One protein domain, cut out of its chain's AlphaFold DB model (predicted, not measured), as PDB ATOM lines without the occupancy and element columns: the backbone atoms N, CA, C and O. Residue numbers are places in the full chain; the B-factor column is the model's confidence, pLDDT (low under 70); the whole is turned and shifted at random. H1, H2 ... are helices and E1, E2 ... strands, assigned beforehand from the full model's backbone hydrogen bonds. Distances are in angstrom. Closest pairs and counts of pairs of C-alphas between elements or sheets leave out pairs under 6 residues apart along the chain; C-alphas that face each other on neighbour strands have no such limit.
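Overview. This is residues 9 to 128 of the 161 residues of an uncharacterized protein of Methyloprofundus sp (UniProt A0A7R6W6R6). An open, arm-like model: at one end H1 and H3 pack on the first part of H4 with H2 near them, and the two-stranded hairpin E1-E2 reaches away from these helices. Beyond H4 a short link of seven residues leads out to the lone helix H5, which stands free, and the unnamed stretch of residues 107 to 128 turns beyond H5 and folds back in the direction of the hairpin, with residues 116 to 128 standing free. The printed part has 120 residues with five named helices and two named strands, in the order H1 H2 H3 E1 E2 H4 H5; the sheet, E1 - E2, is antiparallel and the class is mostly helix. The whole is extended, with a radius of gyration of the C-alphas of 21.6 A and spans of 68 by 33 by 30 A.

Along the chain. H1 is residues 9 to 14, beginning at C-alpha 9 (2.758, 64.063, 6.830), and H2 is residues 17 to 22. H3, residues 32 to 47, is 22.5 A long. The strands are E1, residues 57 to 61, 12.9 A, and E2, residues 64 to 68, 13.1 A. H4, residues 72 to 88, is the longest helix at 24.1 A and begins at C-alpha 72 (-3.025, 49.341, 8.026). H5, residues 96 to 106, is 15.3 A long and ends at C-alpha 106 (1.310, 49.895, -38.606).

Arrangement. H1 touches residues 76 to 80 of H4, about perpendicular at 87 degrees; the closest C-alphas, of Leu 11 and Leu 76, are 6.7 A apart. H1 and H3 only just touch, with 3 pairs of C-alphas within 8 A; the closest, of Leu 11 and Ile 39, are 7.1 A apart. H2 and H4 are close but not clearly touching, with the closest C-alphas, of Asp 19 and Val 72, 7.4 A apart. Residues 42 to 46 of H3 touch residues 73 to 77 of H4 at a steep tilt of 69 degrees, only just short of about perpendicular, and the two run the same way; the closest C-alphas, of Ile 42 and Thr 73, are 5.6 A apart. E1 and E2 form an antiparallel hairpin at 148 degrees, with N 57 and O 68 at 2.8 A and N 59 and O 66 at 2.9 A, within hydrogen-bond range. H5 is apart from H4 and from both strands. In H1, H2, H3, H4 and H5 every O i to N i+4 pair is within hydrogen-bond range.

Size, cuts and confidence. The two C-alphas farthest apart, those of Pro 31 and Phe 112, are 69.2 A apart. The printed part has no cut, and no link is long. The mean pLDDT of the printed part is 90.9, and no printed residue is under 70.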
ATOM      1  N   LYS A   9       3.208  63.283   7.993       92.75
ATOM      2  CA  LYS A   9       2.758  64.063   6.830       92.75
ATOM      3  C   LYS A   9       2.688  63.210   5.559       92.75
ATOM      4  O   LYS A   9       1.700  63.270   4.828       92.75
ATOM      5  N   CYS A  10       3.719  62.403   5.301       92.62
ATOM      6  CA  CYS A  10       3.763  61.504   4.150       92.62
ATOM      7  C   CYS A  10       2.685  60.414   4.224       92.62
ATOM      8  O   CYS A  10       2.049  60.116   3.212       92.62
ATOM      9  N   LEU A  11       2.468  59.829   5.403       93.75
ATOM     10  CA  LEU A  11       1.470  58.778   5.600       93.75
ATOM     11  C   LEU A  11       0.041  59.320   5.484       93.75
ATOM     12  O   LEU A  11      -0.769  58.709   4.789       93.75
ATOM     13  N   LYS A  12      -0.245  60.501   6.053       92.44
ATOM     14  CA  LYS A  12      -1.528  61.207   5.879       92.44
ATOM     15  C   LYS A  12      -1.883  61.406   4.409       92.44
ATOM     16  O   LYS A  12      -3.016  61.164   4.014       92.44
ATOM     17  N   TYR A  13      -0.912  61.814   3.595       92.00
ATOM     18  CA  TYR A  13      -1.125  62.055   2.167       92.00
ATOM     19  C   TYR A  13      -1.476  60.772   1.383       92.00
ATOM     20  O   TYR A  13      -2.143  60.830   0.352       92.00
ATOM     21  N   ILE A  14      -1.010  59.607   1.842       93.06
ATOM     22  CA  ILE A  14      -1.217  58.311   1.169       93.06
ATOM     23  C   ILE A  14      -2.458  57.580   1.688       93.06
ATOM     24  O   ILE A  14      -3.018  56.729   0.984       93.06
ATOM     25  N   LEU A  15      -2.874  57.886   2.915       93.50
ATOM     26  CA  LEU A  15      -4.055  57.318   3.537       93.50
ATOM     27  C   LEU A  15      -5.310  57.711   2.756       93.50
ATOM     28  O   LEU A  15      -5.563  58.889   2.505       93.50
ATOM     29  N   LYS A  16      -6.126  56.718   2.394       93.62
ATOM     30  CA  LYS A  16      -7.407  56.956   1.732       93.62
ATOM     31  C   LYS A  16      -8.560  56.799   2.714       93.62
ATOM     32  O   LYS A  16      -8.465  56.074   3.707       93.62
ATOM     33  N   LYS A  17      -9.694  57.433   2.405       89.56
ATOM     34  CA  LYS A  17     -10.909  57.369   3.235       89.56
ATOM     35  C   LYS A  17     -11.439  55.939   3.372       89.56
ATOM     36  O   LYS A  17     -11.989  55.586   4.412       89.56
ATOM     37  N   GLU A  18     -11.261  55.105   2.349       90.94
ATOM     38  CA  GLU A  18     -11.696  53.708   2.381       90.94
ATOM     39  C   GLU A  18     -10.878  52.888   3.382       90.94
ATOM     40  O   GLU A  18     -11.420  51.985   4.016       90.94
ATOM     41  N   ASP A  19      -9.598  53.218   3.572       91.62
ATOM     42  CA  ASP A  19      -8.733  52.504   4.511       91.62
ATOM     43  C   ASP A  19      -9.144  52.794   5.960       91.62
ATOM     44  O   ASP A  19      -9.194  51.876   6.775       91.62
ATOM     45  N   VAL A  20      -9.521  54.045   6.261       90.88
ATOM     46  CA  VAL A  20     -10.042  54.444   7.581       90.88
ATOM     47  C   VAL A  20     -11.245  53.585   7.961       90.88
ATOM     48  O   VAL A  20     -11.288  53.039   9.062       90.88
ATOM     49  N   LYS A  21     -12.185  53.404   7.025       89.44
ATOM     50  CA  LYS A  21     -13.368  52.555   7.223       89.44
ATOM     51  C   LYS A  21     -12.995  51.079   7.330       89.44
ATOM     52  O   LYS A  21     -13.461  50.389   8.233       89.44
ATOM     53  N   ARG A  22     -12.140  50.598   6.423       89.81
ATOM     54  CA  ARG A  22     -11.730  49.189   6.344       89.81
ATOM     55  C   ARG A  22     -11.032  48.712   7.614       89.81
ATOM     56  O   ARG A  22     -11.293  47.598   8.053       89.81
ATOM     57  N   PHE A  23     -10.151  49.533   8.180       89.69
ATOM     58  CA  PHE A  23      -9.371  49.196   9.374       89.69
ATOM     59  C   PHE A  23      -9.929  49.815  10.659       89.69
ATOM     60  O   PHE A  23      -9.307  49.661  11.704       89.69
ATOM     61  N   ARG A  24     -11.086  50.489  10.589       88.31
ATOM     62  CA  ARG A  24     -11.738  51.162  11.725       88.31
ATOM     63  C   ARG A  24     -10.758  52.036  12.516       88.31
ATOM     64  O   ARG A  24     -10.675  51.939  13.735       88.31
ATOM     65  N   LEU A  25      -9.978  52.853  11.804       87.94
ATOM     66  CA  LEU A  25      -8.889  53.618  12.421       87.94
ATOM     67  C   LEU A  25      -9.415  54.646  13.419       87.94
ATOM     68  O   LEU A  25      -8.853  54.793  14.498       87.94
ATOM     69  N   TRP A  26     -10.485  55.348  13.067       89.25
ATOM     70  CA  TRP A  26     -11.149  56.343  13.903       89.25
ATOM     71  C   TRP A  26     -12.558  56.606  13.385       89.25
ATOM     72  O   TRP A  26     -12.890  56.278  12.240       89.25
ATOM     73  N   ASN A  27     -13.363  57.234  14.230       87.06
ATOM     74  CA  ASN A  27     -14.667  57.762  13.864       87.06
ATOM     75  C   ASN A  27     -14.554  59.220  13.408       87.06
ATOM     76  O   ASN A  27     -13.570  59.907  13.681       87.06
ATOM     77  N   SER A  28     -15.580  59.721  12.716       81.06
ATOM     78  CA  SER A  28     -15.631  61.134  12.305       81.06
ATOM     79  C   SER A  28     -15.629  62.102  13.492       81.06
ATOM     80  O   SER A  28     -15.207  63.241  13.329       81.06
ATOM     81  N   SER A  29     -16.092  61.641  14.658       83.88
ATOM     82  CA  SER A  29     -16.171  62.419  15.898       83.88
ATOM     83  C   SER A  29     -14.861  62.458  16.688       83.88
ATOM     84  O   SER A  29     -14.776  63.223  17.643       83.88
ATOM     85  N   ASP A  30     -13.863  61.644  16.323       85.62
ATOM     86  CA  ASP A  30     -12.598  61.594  17.058       85.62
ATOM     87  C   ASP A  30     -11.803  62.902  16.833       85.62
ATOM     88  O   ASP A  30     -11.747  63.392  15.690       85.62
ATOM     89  N   PRO A  31     -11.165  63.460  17.884       89.25
ATOM     90  CA  PRO A  31     -10.288  64.623  17.779       89.25
ATOM     91  C   PRO A  31      -9.191  64.441  16.723       89.25
ATOM     92  O   PRO A  31      -8.702  63.337  16.492       89.25
ATOM     93  N   GLU A  32      -8.769  65.534  16.083       87.94
ATOM     94  CA  GLU A  32      -7.696  65.474  15.078       87.94
ATOM     95  C   GLU A  32      -6.360  65.020  15.689       87.94
ATOM     96  O   GLU A  32      -5.613  64.281  15.053       87.94
ATOM     97  N   GLU A  33      -6.108  65.370  16.950       89.25
ATOM     98  CA  GLU A  33      -4.933  64.926  17.706       89.25
ATOM     99  C   GLU A  33      -4.864  63.393  17.825       89.25
ATOM    100  O   GLU A  33      -3.817  62.799  17.576       89.25
ATOM    101  N   ASP A  34      -5.990  62.724  18.084       87.62
ATOM    102  CA  ASP A  34      -6.038  61.262  18.188       87.62
ATOM    103  C   ASP A  34      -5.763  60.569  16.852       87.62
ATOM    104  O   ASP A  34      -5.155  59.493  16.799       87.62
ATOM    105  N   LYS A  35      -6.189  61.181  15.742       90.50
ATOM    106  CA  LYS A  35      -5.880  60.678  14.396       90.50
ATOM    107  C   LYS A  35      -4.390  60.804  14.114       90.50
ATOM    108  O   LYS A  35      -3.783  59.877  13.575       90.50
ATOM    109  N   ASP A  36      -3.797  61.922  14.516       92.12
ATOM    110  CA  ASP A  36      -2.377  62.204  14.335       92.12
ATOM    111  C   ASP A  36      -1.521  61.261  15.158       92.12
ATOM    112  O   ASP A  36      -0.576  60.683  14.620       92.12
ATOM    113  N   ASN A  37      -1.917  61.006  16.403       92.62
ATOM    114  CA  ASN A  37      -1.281  60.034  17.282       92.62
ATOM    115  C   ASN A  37      -1.293  58.632  16.658       92.62
ATOM    116  O   ASN A  37      -0.240  58.014  16.515       92.62
ATOM    117  N   LYS A  38      -2.438  58.171  16.138       92.19
ATOM    118  CA  LYS A  38      -2.536  56.862  15.462       92.19
ATOM    119  C   LYS A  38      -1.622  56.753  14.238       92.19
ATOM    120  O   LYS A  38      -1.028  55.703  13.996       92.19
ATOM    121  N   ILE A  39      -1.500  57.815  13.441       93.94
ATOM    122  CA  ILE A  39      -0.596  57.825  12.279       93.94
ATOM    123  C   ILE A  39       0.869  57.919  12.726       93.94
ATOM    124  O   ILE A  39       1.737  57.290  12.115       93.94
ATOM    125  N   SER A  40       1.149  58.672  13.788       94.75
ATOM    126  CA  SER A  40       2.473  58.768  14.405       94.75
ATOM    127  C   SER A  40       2.943  57.399  14.895       94.75
ATOM    128  O   SER A  40       4.050  56.975  14.570       94.75
ATOM    129  N   ASP A  41       2.066  56.637  15.548       94.06
ATOM    130  CA  ASP A  41       2.348  55.270  15.987       94.06
ATOM    131  C   ASP A  41       2.692  54.348  14.818       94.06
ATOM    132  O   ASP A  41       3.628  53.552  14.897       94.06
ATOM    133  N   ILE A  42       1.967  54.463  13.702       93.81
ATOM    134  CA  ILE A  42       2.257  53.720  12.468       93.81
ATOM    135  C   ILE A  42       3.637  54.109  11.921       93.81
ATOM    136  O   ILE A  42       4.427  53.233  11.568       93.81
ATOM    137  N   SER A  43       3.944  55.407  11.872       95.38
ATOM    138  CA  SER A  43       5.256  55.922  11.467       95.38
ATOM    139  C   SER A  43       6.371  55.354  12.351       95.38
ATOM    140  O   SER A  43       7.365  54.836  11.840       95.38
ATOM    141  N   ASN A  44       6.194  55.376  13.670       94.00
ATOM    142  CA  ASN A  44       7.174  54.866  14.627       94.00
ATOM    143  C   ASN A  44       7.369  53.353  14.482       94.00
ATOM    144  O   ASN A  44       8.504  52.878  14.461       94.00
ATOM    145  N   LYS A  45       6.281  52.596  14.283       92.69
ATOM    146  CA  LYS A  45       6.342  51.153  14.008       92.69
ATOM    147  C   LYS A  45       7.141  50.842  12.745       92.69
ATOM    148  O   LYS A  45       7.969  49.944  12.783       92.69
ATOM    149  N   ILE A  46       6.922  51.581  11.654       91.69
ATOM    150  CA  ILE A  46       7.628  51.367  10.379       91.69
ATOM    151  C   ILE A  46       9.117  51.705  10.496       91.69
ATOM    152  O   ILE A  46       9.958  50.979   9.971       91.69
ATOM    153  N   ASN A  47       9.446  52.815  11.156       90.69
ATOM    154  CA  ASN A  47      10.829  53.278  11.281       90.69
ATOM    155  C   ASN A  47      11.623  52.512  12.353       90.69
ATOM    156  O   ASN A  47      12.846  52.648  12.414       90.69
ATOM    157  N   SER A  48      10.955  51.703  13.180       90.56
ATOM    158  CA  SER A  48      11.618  50.878  14.184       90.56
ATOM    159  C   SER A  48      12.592  49.882  13.536       90.56
ATOM    160  O   SER A  48      12.219  49.162  12.603       90.56
ATOM    161  N   PRO A  49      13.827  49.740  14.054       82.50
ATOM    162  CA  PRO A  49      14.780  48.762  13.539       82.50
ATOM    163  C   PRO A  49      14.301  47.318  13.727       82.50
ATOM    164  O   PRO A  49      14.744  46.455  12.972       82.50
ATOM    165  N   SER A  50      13.382  47.062  14.665       82.56
ATOM    166  CA  SER A  50      12.762  45.754  14.916       82.56
ATOM    167  C   SER A  50      11.527  45.472  14.055       82.56
ATOM    168  O   SER A  50      10.898  44.429  14.222       82.56
ATOM    169  N   PHE A  51      11.162  46.371  13.132       84.69
ATOM    170  CA  PHE A  51      10.037  46.125  12.241       84.69
ATOM    171  C   PHE A  51      10.281  44.878  11.384       84.69
ATOM    172  O   PHE A  51      11.263  44.799  10.637       84.69
ATOM    173  N   CYS A  52       9.336  43.944  11.469       82.12
ATOM    174  CA  CYS A  52       9.237  42.771  10.619       82.12
ATOM    175  C   CYS A  52       7.896  42.808   9.882       82.12
ATOM    176  O   CYS A  52       6.883  43.246  10.436       82.12
ATOM    177  N   PHE A  53       7.886  42.355   8.628       83.62
ATOM    178  CA  PHE A  53       6.642  42.257   7.878       83.62
ATOM    179  C   PHE A  53       5.750  41.188   8.513       83.62
ATOM    180  O   PHE A  53       6.186  40.043   8.643       83.62
ATOM    181  N   PRO A  54       4.498  41.516   8.870       85.50
ATOM    182  CA  PRO A  54       3.569  40.502   9.334       85.50
ATOM    183  C   PRO A  54       3.261  39.509   8.211       85.50
ATOM    184  O   PRO A  54       3.393  39.813   7.019       85.50
ATOM    185  N   SER A  55       2.798  38.323   8.605       84.88
ATOM    186  CA  SER A  55       2.309  37.328   7.652       84.88
ATOM    187  C   SER A  55       1.125  37.886   6.868       84.88
ATOM    188  O   SER A  55       0.193  38.466   7.434       84.88
ATOM    189  N   PHE A  56       1.179  37.737   5.546       88.25
ATOM    190  CA  PHE A  56       0.093  38.166   4.679       88.25
ATOM    191  C   PHE A  56      -1.092  37.219   4.859       88.25
ATOM    192  O   PHE A  56      -0.929  36.032   5.112       88.25
ATOM    193  N   ARG A  57      -2.310  37.749   4.744       88.94
ATOM    194  CA  ARG A  57      -3.509  36.912   4.751       88.94
ATOM    195  C   ARG A  57      -3.609  36.180   3.429       88.94
ATOM    196  O   ARG A  57      -3.663  36.830   2.385       88.94
ATOM    197  N   GLU A  58      -3.734  34.869   3.498       91.69
ATOM    198  CA  GLU A  58      -3.804  33.999   2.334       91.69
ATOM    199  C   GLU A  58      -5.224  33.504   2.090       91.69
ATOM    200  O   GLU A  58      -5.993  33.237   3.015       91.69
ATOM    201  N   LYS A  59      -5.586  33.389   0.815       92.81
ATOM    202  CA  LYS A  59      -6.836  32.774   0.380       92.81
ATOM    203  C   LYS A  59      -6.620  32.072  -0.947       92.81
ATOM    204  O   LYS A  59      -6.189  32.699  -1.907       92.81
ATOM    205  N   ILE A  60      -7.004  30.806  -1.044       92.75
ATOM    206  CA  ILE A  60      -6.975  30.090  -2.321       92.75
ATOM    207  C   ILE A  60      -8.229  30.453  -3.121       92.75
ATOM    208  O   ILE A  60      -9.347  30.470  -2.605       92.75
ATOM    209  N   THR A  61      -8.065  30.801  -4.392       90.56
ATOM    210  CA  THR A  61      -9.167  31.075  -5.320       90.56
ATOM    211  C   THR A  61      -8.779  30.566  -6.700       90.56
ATOM    212  O   THR A  61      -7.728  30.926  -7.218       90.56
ATOM    213  N   LYS A  62      -9.627  29.717  -7.300       88.56
ATOM    214  CA  LYS A  62      -9.372  29.088  -8.612       88.56
ATOM    215  C   LYS A  62      -7.992  28.408  -8.703       88.56
ATOM    216  O   LYS A  62      -7.303  28.534  -9.707       88.56
ATOM    217  N   GLY A  63      -7.571  27.735  -7.628       87.06
ATOM    218  CA  GLY A  63      -6.286  27.027  -7.566       87.06
ATOM    219  C   GLY A  63      -5.048  27.915  -7.402       87.06
ATOM    220  O   GLY A  63      -3.942  27.392  -7.407       87.06
ATOM    221  N   LYS A  64      -5.207  29.236  -7.232       84.94
ATOM    222  CA  LYS A  64      -4.103  30.168  -6.954       84.94
ATOM    223  C   LYS A  64      -4.212  30.772  -5.558       84.94
ATOM    224  O   LYS A  64      -5.317  31.085  -5.105       84.94
ATOM    225  N   THR A  65      -3.073  30.982  -4.904       87.75
ATOM    226  CA  THR A  65      -2.994  31.682  -3.615       87.75
ATOM    227  C   THR A  65      -3.061  33.190  -3.834       87.75
ATOM    228  O   THR A  65      -2.268  33.770  -4.570       87.75
ATOM    229  N   ILE A  66      -4.037  33.834  -3.200       87.62
ATOM    230  CA  ILE A  66      -4.214  35.282  -3.180       87.62
ATOM    231  C   ILE A  66      -3.737  35.804  -1.834       87.62
ATOM    232  O   ILE A  66      -4.207  35.359  -0.785       87.62
ATOM    233  N   TYR A  67      -2.869  36.809  -1.880       87.25
ATOM    234  CA  TYR A  67      -2.332  37.468  -0.700       87.25
ATOM    235  C   TYR A  67      -3.031  38.800  -0.465       87.25
ATOM    236  O   TYR A  67      -3.279  39.582  -1.384       87.25
ATOM    237  N   SER A  68      -3.337  39.083   0.795       89.38
ATOM    238  CA  SER A  68      -3.916  40.350   1.211       89.38
ATOM    239  C   SER A  68      -3.205  40.900   2.436       89.38
ATOM    240  O   SER A  68      -2.757  40.176   3.322       89.38
ATOM    241  N   VAL A  69      -3.087  42.223   2.477       90.44
ATOM    242  CA  VAL A  69      -2.379  42.921   3.548       90.44
ATOM    243  C   VAL A  69      -3.134  42.750   4.867       90.44
ATOM    244  O   VAL A  69      -4.342  43.003   4.852       90.44
ATOM    245  N   PRO A  70      -2.485  42.354   5.977       89.94
ATOM    246  CA  PRO A  70      -3.166  42.050   7.233       89.94
ATOM    247  C   PRO A  70      -3.671  43.308   7.956       89.94
ATOM    248  O   PRO A  70      -4.809  43.328   8.430       89.94
ATOM    249  N   ASP A  71      -2.879  44.376   7.972       92.50
ATOM    250  CA  ASP A  71      -3.116  45.567   8.787       92.50
ATOM    251  C   ASP A  71      -2.831  46.881   8.028       92.50
ATOM    252  O   ASP A  71      -2.296  46.892   6.915       92.50
ATOM    253  N   VAL A  72      -3.203  48.013   8.635       93.69
ATOM    254  CA  VAL A  72      -3.025  49.341   8.026       93.69
ATOM    255  C   VAL A  72      -1.552  49.756   7.915       93.69
ATOM    256  O   VAL A  72      -1.187  50.422   6.947       93.69
ATOM    257  N   THR A  73      -0.696  49.338   8.852       93.69
ATOM    258  CA  THR A  73       0.735  49.681   8.881       93.69
ATOM    259  C   THR A  73       1.400  49.119   7.640       93.69
ATOM    260  O   THR A  73       1.998  49.863   6.865       93.69
ATOM    261  N   THR A  74       1.200  47.822   7.389       92.44
ATOM    262  CA  THR A  74       1.735  47.146   6.204       92.44
ATOM    263  C   THR A  74       1.157  47.736   4.918       92.44
ATOM    264  O   THR A  74       1.868  47.878   3.925       92.44
ATOM    265  N   LEU A  75      -0.115  48.148   4.916       94.31
ATOM    266  CA  LEU A  75      -0.736  48.740   3.728       94.31
ATOM    267  C   LEU A  75      -0.099  50.082   3.366       94.31
ATOM    268  O   LEU A  75       0.243  50.315   2.203       94.31
ATOM    269  N   LEU A  76       0.037  50.970   4.351       95.06
ATOM    270  CA  LEU A  76       0.628  52.288   4.154       95.06
ATOM    271  C   LEU A  76       2.117  52.185   3.819       95.06
ATOM    272  O   LEU A  76       2.578  52.886   2.919       95.06
ATOM    273  N   LEU A  77       2.833  51.261   4.465       94.19
ATOM    274  CA  LEU A  77       4.215  50.912   4.153       94.19
ATOM    275  C   LEU A  77       4.383  50.531   2.678       94.19
ATOM    276  O   LEU A  77       5.155  51.172   1.965       94.19
ATOM    277  N   LEU A  78       3.629  49.533   2.201       93.44
ATOM    278  CA  LEU A  78       3.714  49.058   0.817       93.44
ATOM    279  C   LEU A  78       3.362  50.163  -0.181       93.44
ATOM    280  O   LEU A  78       4.074  50.352  -1.164       93.44
ATOM    281  N   ARG A  79       2.309  50.945   0.085       94.94
ATOM    282  CA  ARG A  79       1.930  52.071  -0.783       94.94
ATOM    283  C   ARG A  79       2.989  53.170  -0.820       94.94
ATOM    284  O   ARG A  79       3.211  53.760  -1.879       94.94
ATOM    285  N   LYS A  80       3.630  53.472   0.312       94.88
ATOM    286  CA  LYS A  80       4.707  54.469   0.375       94.88
ATOM    287  C   LYS A  80       5.959  53.975  -0.343       94.88
ATOM    288  O   LYS A  80       6.511  54.744  -1.128       94.88
ATOM    289  N   LEU A  81       6.350  52.713  -0.160       93.12
ATOM    290  CA  LEU A  81       7.445  52.082  -0.907       93.12
ATOM    291  C   LEU A  81       7.194  52.142  -2.417       93.12
ATOM    292  O   LEU A  81       8.016  52.666  -3.159       93.12
ATOM    293  N   ASP A  82       6.020  51.700  -2.856       92.62
ATOM    294  CA  ASP A  82       5.596  51.723  -4.256       92.62
ATOM    295  C   ASP A  82       5.621  53.147  -4.849       92.62
ATOM    296  O   ASP A  82       6.157  53.385  -5.935       92.62
ATOM    297  N   ARG A  83       5.132  54.152  -4.107       93.06
ATOM    298  CA  ARG A  83       5.222  55.561  -4.525       93.06
ATOM    299  C   ARG A  83       6.668  56.054  -4.621       93.06
ATOM    300  O   ARG A  83       6.984  56.743  -5.589       93.06
ATOM    301  N   ASN A  84       7.519  55.727  -3.648       92.69
ATOM    302  CA  ASN A  84       8.929  56.112  -3.655       92.69
ATOM    303  C   ASN A  84       9.648  55.498  -4.869       92.69
ATOM    304  O   ASN A  84      10.270  56.230  -5.635       92.69
ATOM    305  N   ILE A  85       9.482  54.192  -5.100       90.94
ATOM    306  CA  ILE A  85      10.082  53.463  -6.228       90.94
ATOM    307  C   ILE A  85       9.640  54.078  -7.560       90.94
ATOM    308  O   ILE A  85      10.487  54.455  -8.372       90.94
ATOM    309  N   ARG A  86       8.330  54.258  -7.778       91.62
ATOM    310  CA  ARG A  86       7.824  54.861  -9.023       91.62
ATOM    311  C   ARG A  86       8.363  56.264  -9.266       91.62
ATOM    312  O   ARG A  86       8.678  56.603 -10.403       91.62
ATOM    313  N   ALA A  87       8.454  57.084  -8.223       90.25
ATOM    314  CA  ALA A  87       8.914  58.459  -8.358       90.25
ATOM    315  C   ALA A  87      10.421  58.548  -8.651       90.25
ATOM    316  O   ALA A  87      10.832  59.385  -9.451       90.25
ATOM    317  N   ILE A  88      11.229  57.677  -8.044       90.94
ATOM    318  CA  ILE A  88      12.693  57.673  -8.186       90.94
ATOM    319  C   ILE A  88      13.118  57.090  -9.525       90.94
ATOM    320  O   ILE A  88      13.837  57.733 -10.284       90.94
ATOM    321  N   TYR A  89      12.624  55.895  -9.841       89.44
ATOM    322  CA  TYR A  89      12.976  55.193 -11.073       89.44
ATOM    323  C   TYR A  89      12.119  55.630 -12.265       89.44
ATOM    324  O   TYR A  89      12.266  55.096 -13.359       89.44
ATOM    325  N   LYS A  90      11.208  56.594 -12.060       88.81
ATOM    326  CA  LYS A  90      10.272  57.108 -13.072       88.81
ATOM    327  C   LYS A  90       9.500  55.989 -13.780       88.81
ATOM    328  O   LYS A  90       9.160  56.113 -14.954       88.81
ATOM    329  N   VAL A  91       9.205  54.909 -13.053       87.44
ATOM    330  CA  VAL A  91       8.482  53.752 -13.586       87.44
ATOM    331  C   VAL A  91       7.061  54.186 -13.906       87.44
ATOM    332  O   VAL A  91       6.276  54.523 -13.014       87.44
ATOM    333  N   LYS A  92       6.738  54.182 -15.195       86.81
ATOM    334  CA  LYS A  92       5.412  54.479 -15.728       86.81
ATOM    335  C   LYS A  92       5.016  53.360 -16.675       86.81
ATOM    336  O   LYS A  92       5.842  52.872 -17.441       86.81
ATOM    337  N   GLN A  93       3.757  52.949 -16.598       87.31
ATOM    338  CA  GLN A  93       3.196  52.040 -17.588       87.31
ATOM    339  C   GLN A  93       3.076  52.769 -18.927       87.31
ATOM    340  O   GLN A  93       2.803  53.972 -18.955       87.31
ATOM    341  N   ALA A  94       3.297  52.043 -20.019       90.81
ATOM    342  CA  ALA A  94       3.118  52.584 -21.357       90.81
ATOM    343  C   ALA A  94       1.644  52.945 -21.604       90.81
ATOM    344  O   ALA A  94       0.734  52.308 -21.063       90.81
ATOM    345  N   ASN A  95       1.406  53.981 -22.408       93.81
ATOM    346  CA  ASN A  95       0.058  54.454 -22.692       93.81
ATOM    347  C   ASN A  95      -0.656  53.470 -23.630       93.81
ATOM    348  O   ASN A  95      -0.290  53.320 -24.793       93.81
ATOM    349  N   ARG A  96      -1.694  52.804 -23.115       94.12
ATOM    350  CA  ARG A  96      -2.455  51.805 -23.870       94.12
ATOM    351  C   ARG A  96      -3.111  52.393 -25.119       94.12
ATOM    352  O   ARG A  96      -3.101  51.730 -26.150       94.12
ATOM    353  N   ASP A  97      -3.669  53.595 -25.038       96.50
ATOM    354  CA  ASP A  97      -4.371  54.206 -26.172       96.50
ATOM    355  C   ASP A  97      -3.385  54.585 -27.275       96.50
ATOM    356  O   ASP A  97      -3.629  54.326 -28.453       96.50
ATOM    357  N   GLU A  98      -2.223  55.106 -26.882       96.88
ATOM    358  CA  GLU A  98      -1.123  55.396 -27.798       96.88
ATOM    359  C   GLU A  98      -0.626  54.124 -28.496       96.88
ATOM    360  O   GLU A  98      -0.549  54.099 -29.724       96.88
ATOM    361  N   ILE A  99      -0.391  53.043 -27.741       96.31
ATOM    362  CA  ILE A  99      -0.016  51.737 -28.304       96.31
ATOM    363  C   ILE A  99      -1.075  51.263 -29.304       96.31
ATOM    364  O   ILE A  99      -0.735  50.825 -30.400       96.31
ATOM    365  N   ILE A 100      -2.365  51.364 -28.967       96.25
ATOM    366  CA  ILE A 100      -3.452  50.952 -29.865       96.25
ATOM    367  C   ILE A 100      -3.430  51.768 -31.161       96.25
ATOM    368  O   ILE A 100      -3.599  51.195 -32.239       96.25
ATOM    369  N   HIS A 101      -3.236  53.085 -31.083       97.12
ATOM    370  CA  HIS A 101      -3.147  53.936 -32.268       97.12
ATOM    371  C   HIS A 101      -1.932  53.595 -33.132       97.12
ATOM    372  O   HIS A 101      -2.090  53.440 -34.341       97.12
ATOM    373  N   GLN A 102      -0.760  53.408 -32.524       95.94
ATOM    374  CA  GLN A 102       0.463  53.018 -33.231       95.94
ATOM    375  C   GLN A 102       0.301  51.665 -33.928       95.94
ATOM    376  O   GLN A 102       0.571  51.552 -35.120       95.94
ATOM    377  N   VAL A 103      -0.230  50.660 -33.224       95.06
ATOM    378  CA  VAL A 103      -0.497  49.333 -33.798       95.06
ATOM    379  C   VAL A 103      -1.490  49.427 -34.958       95.06
ATOM    380  O   VAL A 103      -1.261  48.827 -36.001       95.06
ATOM    381  N   LYS A 104      -2.570  50.210 -34.831       94.88
ATOM    382  CA  LYS A 104      -3.523  50.421 -35.935       94.88
ATOM    383  C   LYS A 104      -2.879  51.082 -37.151       94.88
ATOM    384  O   LYS A 104      -3.255  50.737 -38.263       94.88
ATOM    385  N   SER A 105      -1.978  52.043 -36.949       95.19
ATOM    386  CA  SER A 105      -1.266  52.701 -38.047       95.19
ATOM    387  C   SER A 105      -0.341  51.726 -38.773       95.19
ATOM    388  O   SER A 105      -0.411  51.652 -39.992       95.19
ATOM    389  N   LEU A 106       0.429  50.922 -38.033       94.06
ATOM    390  CA  LEU A 106       1.310  49.895 -38.606       94.06
ATOM    391  C   LEU A 106       0.525  48.848 -39.410       94.06
ATOM    392  O   LEU A 106       0.918  48.476 -40.505       94.06
ATOM    393  N   LEU A 107      -0.633  48.416 -38.902       93.12
ATOM    394  CA  LEU A 107      -1.502  47.447 -39.583       93.12
ATOM    395  C   LEU A 107      -2.249  48.016 -40.805       93.12
ATOM    396  O   LEU A 107      -3.002  47.285 -41.440       93.12
ATOM    397  N   LYS A 108      -2.129  49.312 -41.107       94.44
ATOM    398  CA  LYS A 108      -2.703  49.911 -42.325       94.44
ATOM    399  C   LYS A 108      -1.710  49.978 -43.477       94.44
ATOM    400  O   LYS A 108      -2.111  50.336 -44.580       94.44
ATOM    401  N   GLU A 109      -0.437  49.700 -43.225       92.81
ATOM    402  CA  GLU A 109       0.574  49.696 -44.272       92.81
ATOM    403  C   GLU A 109       0.300  48.551 -45.254       92.81
ATOM    404  O   GLU A 109      -0.000  47.427 -44.852       92.81
ATOM    405  N   GLU A 110       0.395  48.831 -46.556       89.69
ATOM    406  CA  GLU A 110       0.215  47.836 -47.619       89.69
ATOM    407  C   GLU A 110       1.471  46.956 -47.755       89.69
ATOM    408  O   GLU A 110       2.172  46.970 -48.766       89.69
ATOM    409  N   CYS A 111       1.794  46.206 -46.702       90.44
ATOM    410  CA  CYS A 111       2.917  45.276 -46.664       90.44
ATOM    411  C   CYS A 111       2.474  43.883 -46.193       90.44
ATOM    412  O   CYS A 111       1.436  43.707 -45.555       90.44
ATOM    413  N   PHE A 112       3.253  42.853 -46.528       92.00
ATOM    414  CA  PHE A 112       2.967  41.488 -46.089       92.00
ATOM    415  C   PHE A 112       3.445  41.285 -44.648       92.00
ATOM    416  O   PHE A 112       4.642  41.354 -44.374       92.00
ATOM    417  N   TYR A 113       2.526  40.980 -43.730       91.50
ATOM    418  CA  TYR A 113       2.849  40.676 -42.335       91.50
ATOM    419  C   TYR A 113       1.978  39.547 -41.774       91.50
ATOM    420  O   TYR A 113       0.905  39.230 -42.283       91.50
ATOM    421  N   SER A 114       2.452  38.934 -40.690       93.00
ATOM    422  CA  SER A 114       1.705  37.970 -39.877       93.00
ATOM    423  C   SER A 114       1.599  38.491 -38.448       93.00
ATOM    424  O   SER A 114       2.576  38.999 -37.900       93.00
ATOM    425  N   VAL A 115       0.423  38.365 -37.831       92.31
ATOM    426  CA  VAL A 115       0.182  38.843 -36.462       92.31
ATOM    427  C   VAL A 115       0.219  37.668 -35.493       92.31
ATOM    428  O   VAL A 115      -0.597  36.753 -35.587       92.31
ATOM    429  N   LEU A 116       1.136  37.722 -34.526       95.12
ATOM    430  CA  LEU A 116       1.227  36.753 -33.437       95.12
ATOM    431  C   LEU A 116       0.726  37.389 -32.137       95.12
ATOM    432  O   LEU A 116       1.221  38.433 -31.715       95.12
ATOM    433  N   ARG A 117      -0.244  36.750 -31.478       94.56
ATOM    434  CA  ARG A 117      -0.712  37.154 -30.149       94.56
ATOM    435  C   ARG A 117      -0.193  36.168 -29.114       94.56
ATOM    436  O   ARG A 117      -0.535  34.992 -29.159       94.56
ATOM    437  N   LEU A 118       0.596  36.674 -28.173       95.06
ATOM    438  CA  LEU A 118       1.153  35.908 -27.063       95.06
ATOM    439  C   LEU A 118       0.521  36.351 -25.744       95.06
ATOM    440  O   LEU A 118       0.101  37.502 -25.606       95.06
ATOM    441  N   ASP A 119       0.471  35.433 -24.786       93.50
ATOM    442  CA  ASP A 119       0.091  35.708 -23.403       93.50
ATOM    443  C   ASP A 119       1.205  35.232 -22.467       93.50
ATOM    444  O   ASP A 119       1.862  34.223 -22.735       93.50
ATOM    445  N   ILE A 120       1.433  35.973 -21.384       92.38
ATOM    446  CA  ILE A 120       2.461  35.647 -20.394       92.38
ATOM    447  C   ILE A 120       1.781  34.903 -19.249       92.38
ATOM    448  O   ILE A 120       1.054  35.495 -18.445       92.38
ATOM    449  N   SER A 121       2.039  33.601 -19.150       90.19
ATOM    450  CA  SER A 121       1.554  32.792 -18.036       90.19
ATOM    451  C   SER A 121       2.263  33.185 -16.738       90.19
ATOM    452  O   SER A 121       3.468  33.418 -16.717       90.19
ATOM    453  N   SER A 122       1.498  33.277 -15.644       88.12
ATOM    454  CA  SER A 122       2.025  33.524 -14.289       88.12
ATOM    455  C   SER A 122       3.063  34.660 -14.234       88.12
ATOM    456  O   SER A 122       4.173  34.499 -13.726       88.12
ATOM    457  N   CYS A 123       2.714  35.806 -14.834       87.62
ATOM    458  CA  CYS A 123       3.622  36.938 -15.034       87.62
ATOM    459  C   CYS A 123       4.286  37.410 -13.731       87.62
ATOM    460  O   CYS A 123       5.495  37.603 -13.715       87.62
ATOM    461  N   TYR A 124       3.532  37.544 -12.632       84.31
ATOM    462  CA  TYR A 124       4.067  38.018 -11.349       84.31
ATOM    463  C   TYR A 124       4.996  37.003 -10.680       84.31
ATOM    464  O   TYR A 124       5.983  37.383 -10.052       84.31
ATOM    465  N   GLU A 125       4.677  35.719 -10.817       84.56
ATOM    466  CA  GLU A 125       5.465  34.606 -10.295       84.56
ATOM    467  C   GLU A 125       6.765  34.421 -11.097       84.56
ATOM    468  O   GLU A 125       7.777  33.997 -10.547       84.56
ATOM    469  N   SER A 126       6.760  34.812 -12.375       89.31
ATOM    470  CA  SER A 126       7.903  34.703 -13.292       89.31
ATOM    471  C   SER A 126       8.893  35.875 -13.210       89.31
ATOM    472  O   SER A 126       9.893  35.885 -13.926       89.31
ATOM    473  N   VAL A 127       8.635  36.889 -12.376       89.25
ATOM    474  CA  VAL A 127       9.541  38.039 -12.226       89.25
ATOM    475  C   VAL A 127      10.770  37.656 -11.392       89.25
ATOM    476  O   VAL A 127      10.634  37.282 -10.228       89.25
ATOM    477  N   ASP A 128      11.976  37.852 -11.939       89.81
ATOM    478  CA  ASP A 128      13.233  37.691 -11.194       89.81
ATOM    479  C   ASP A 128      13.416  38.815 -10.162       89.81
ATOM    480  O   ASP A 128      13.870  39.928 -10.451       89.81
TER     481      ASP A 128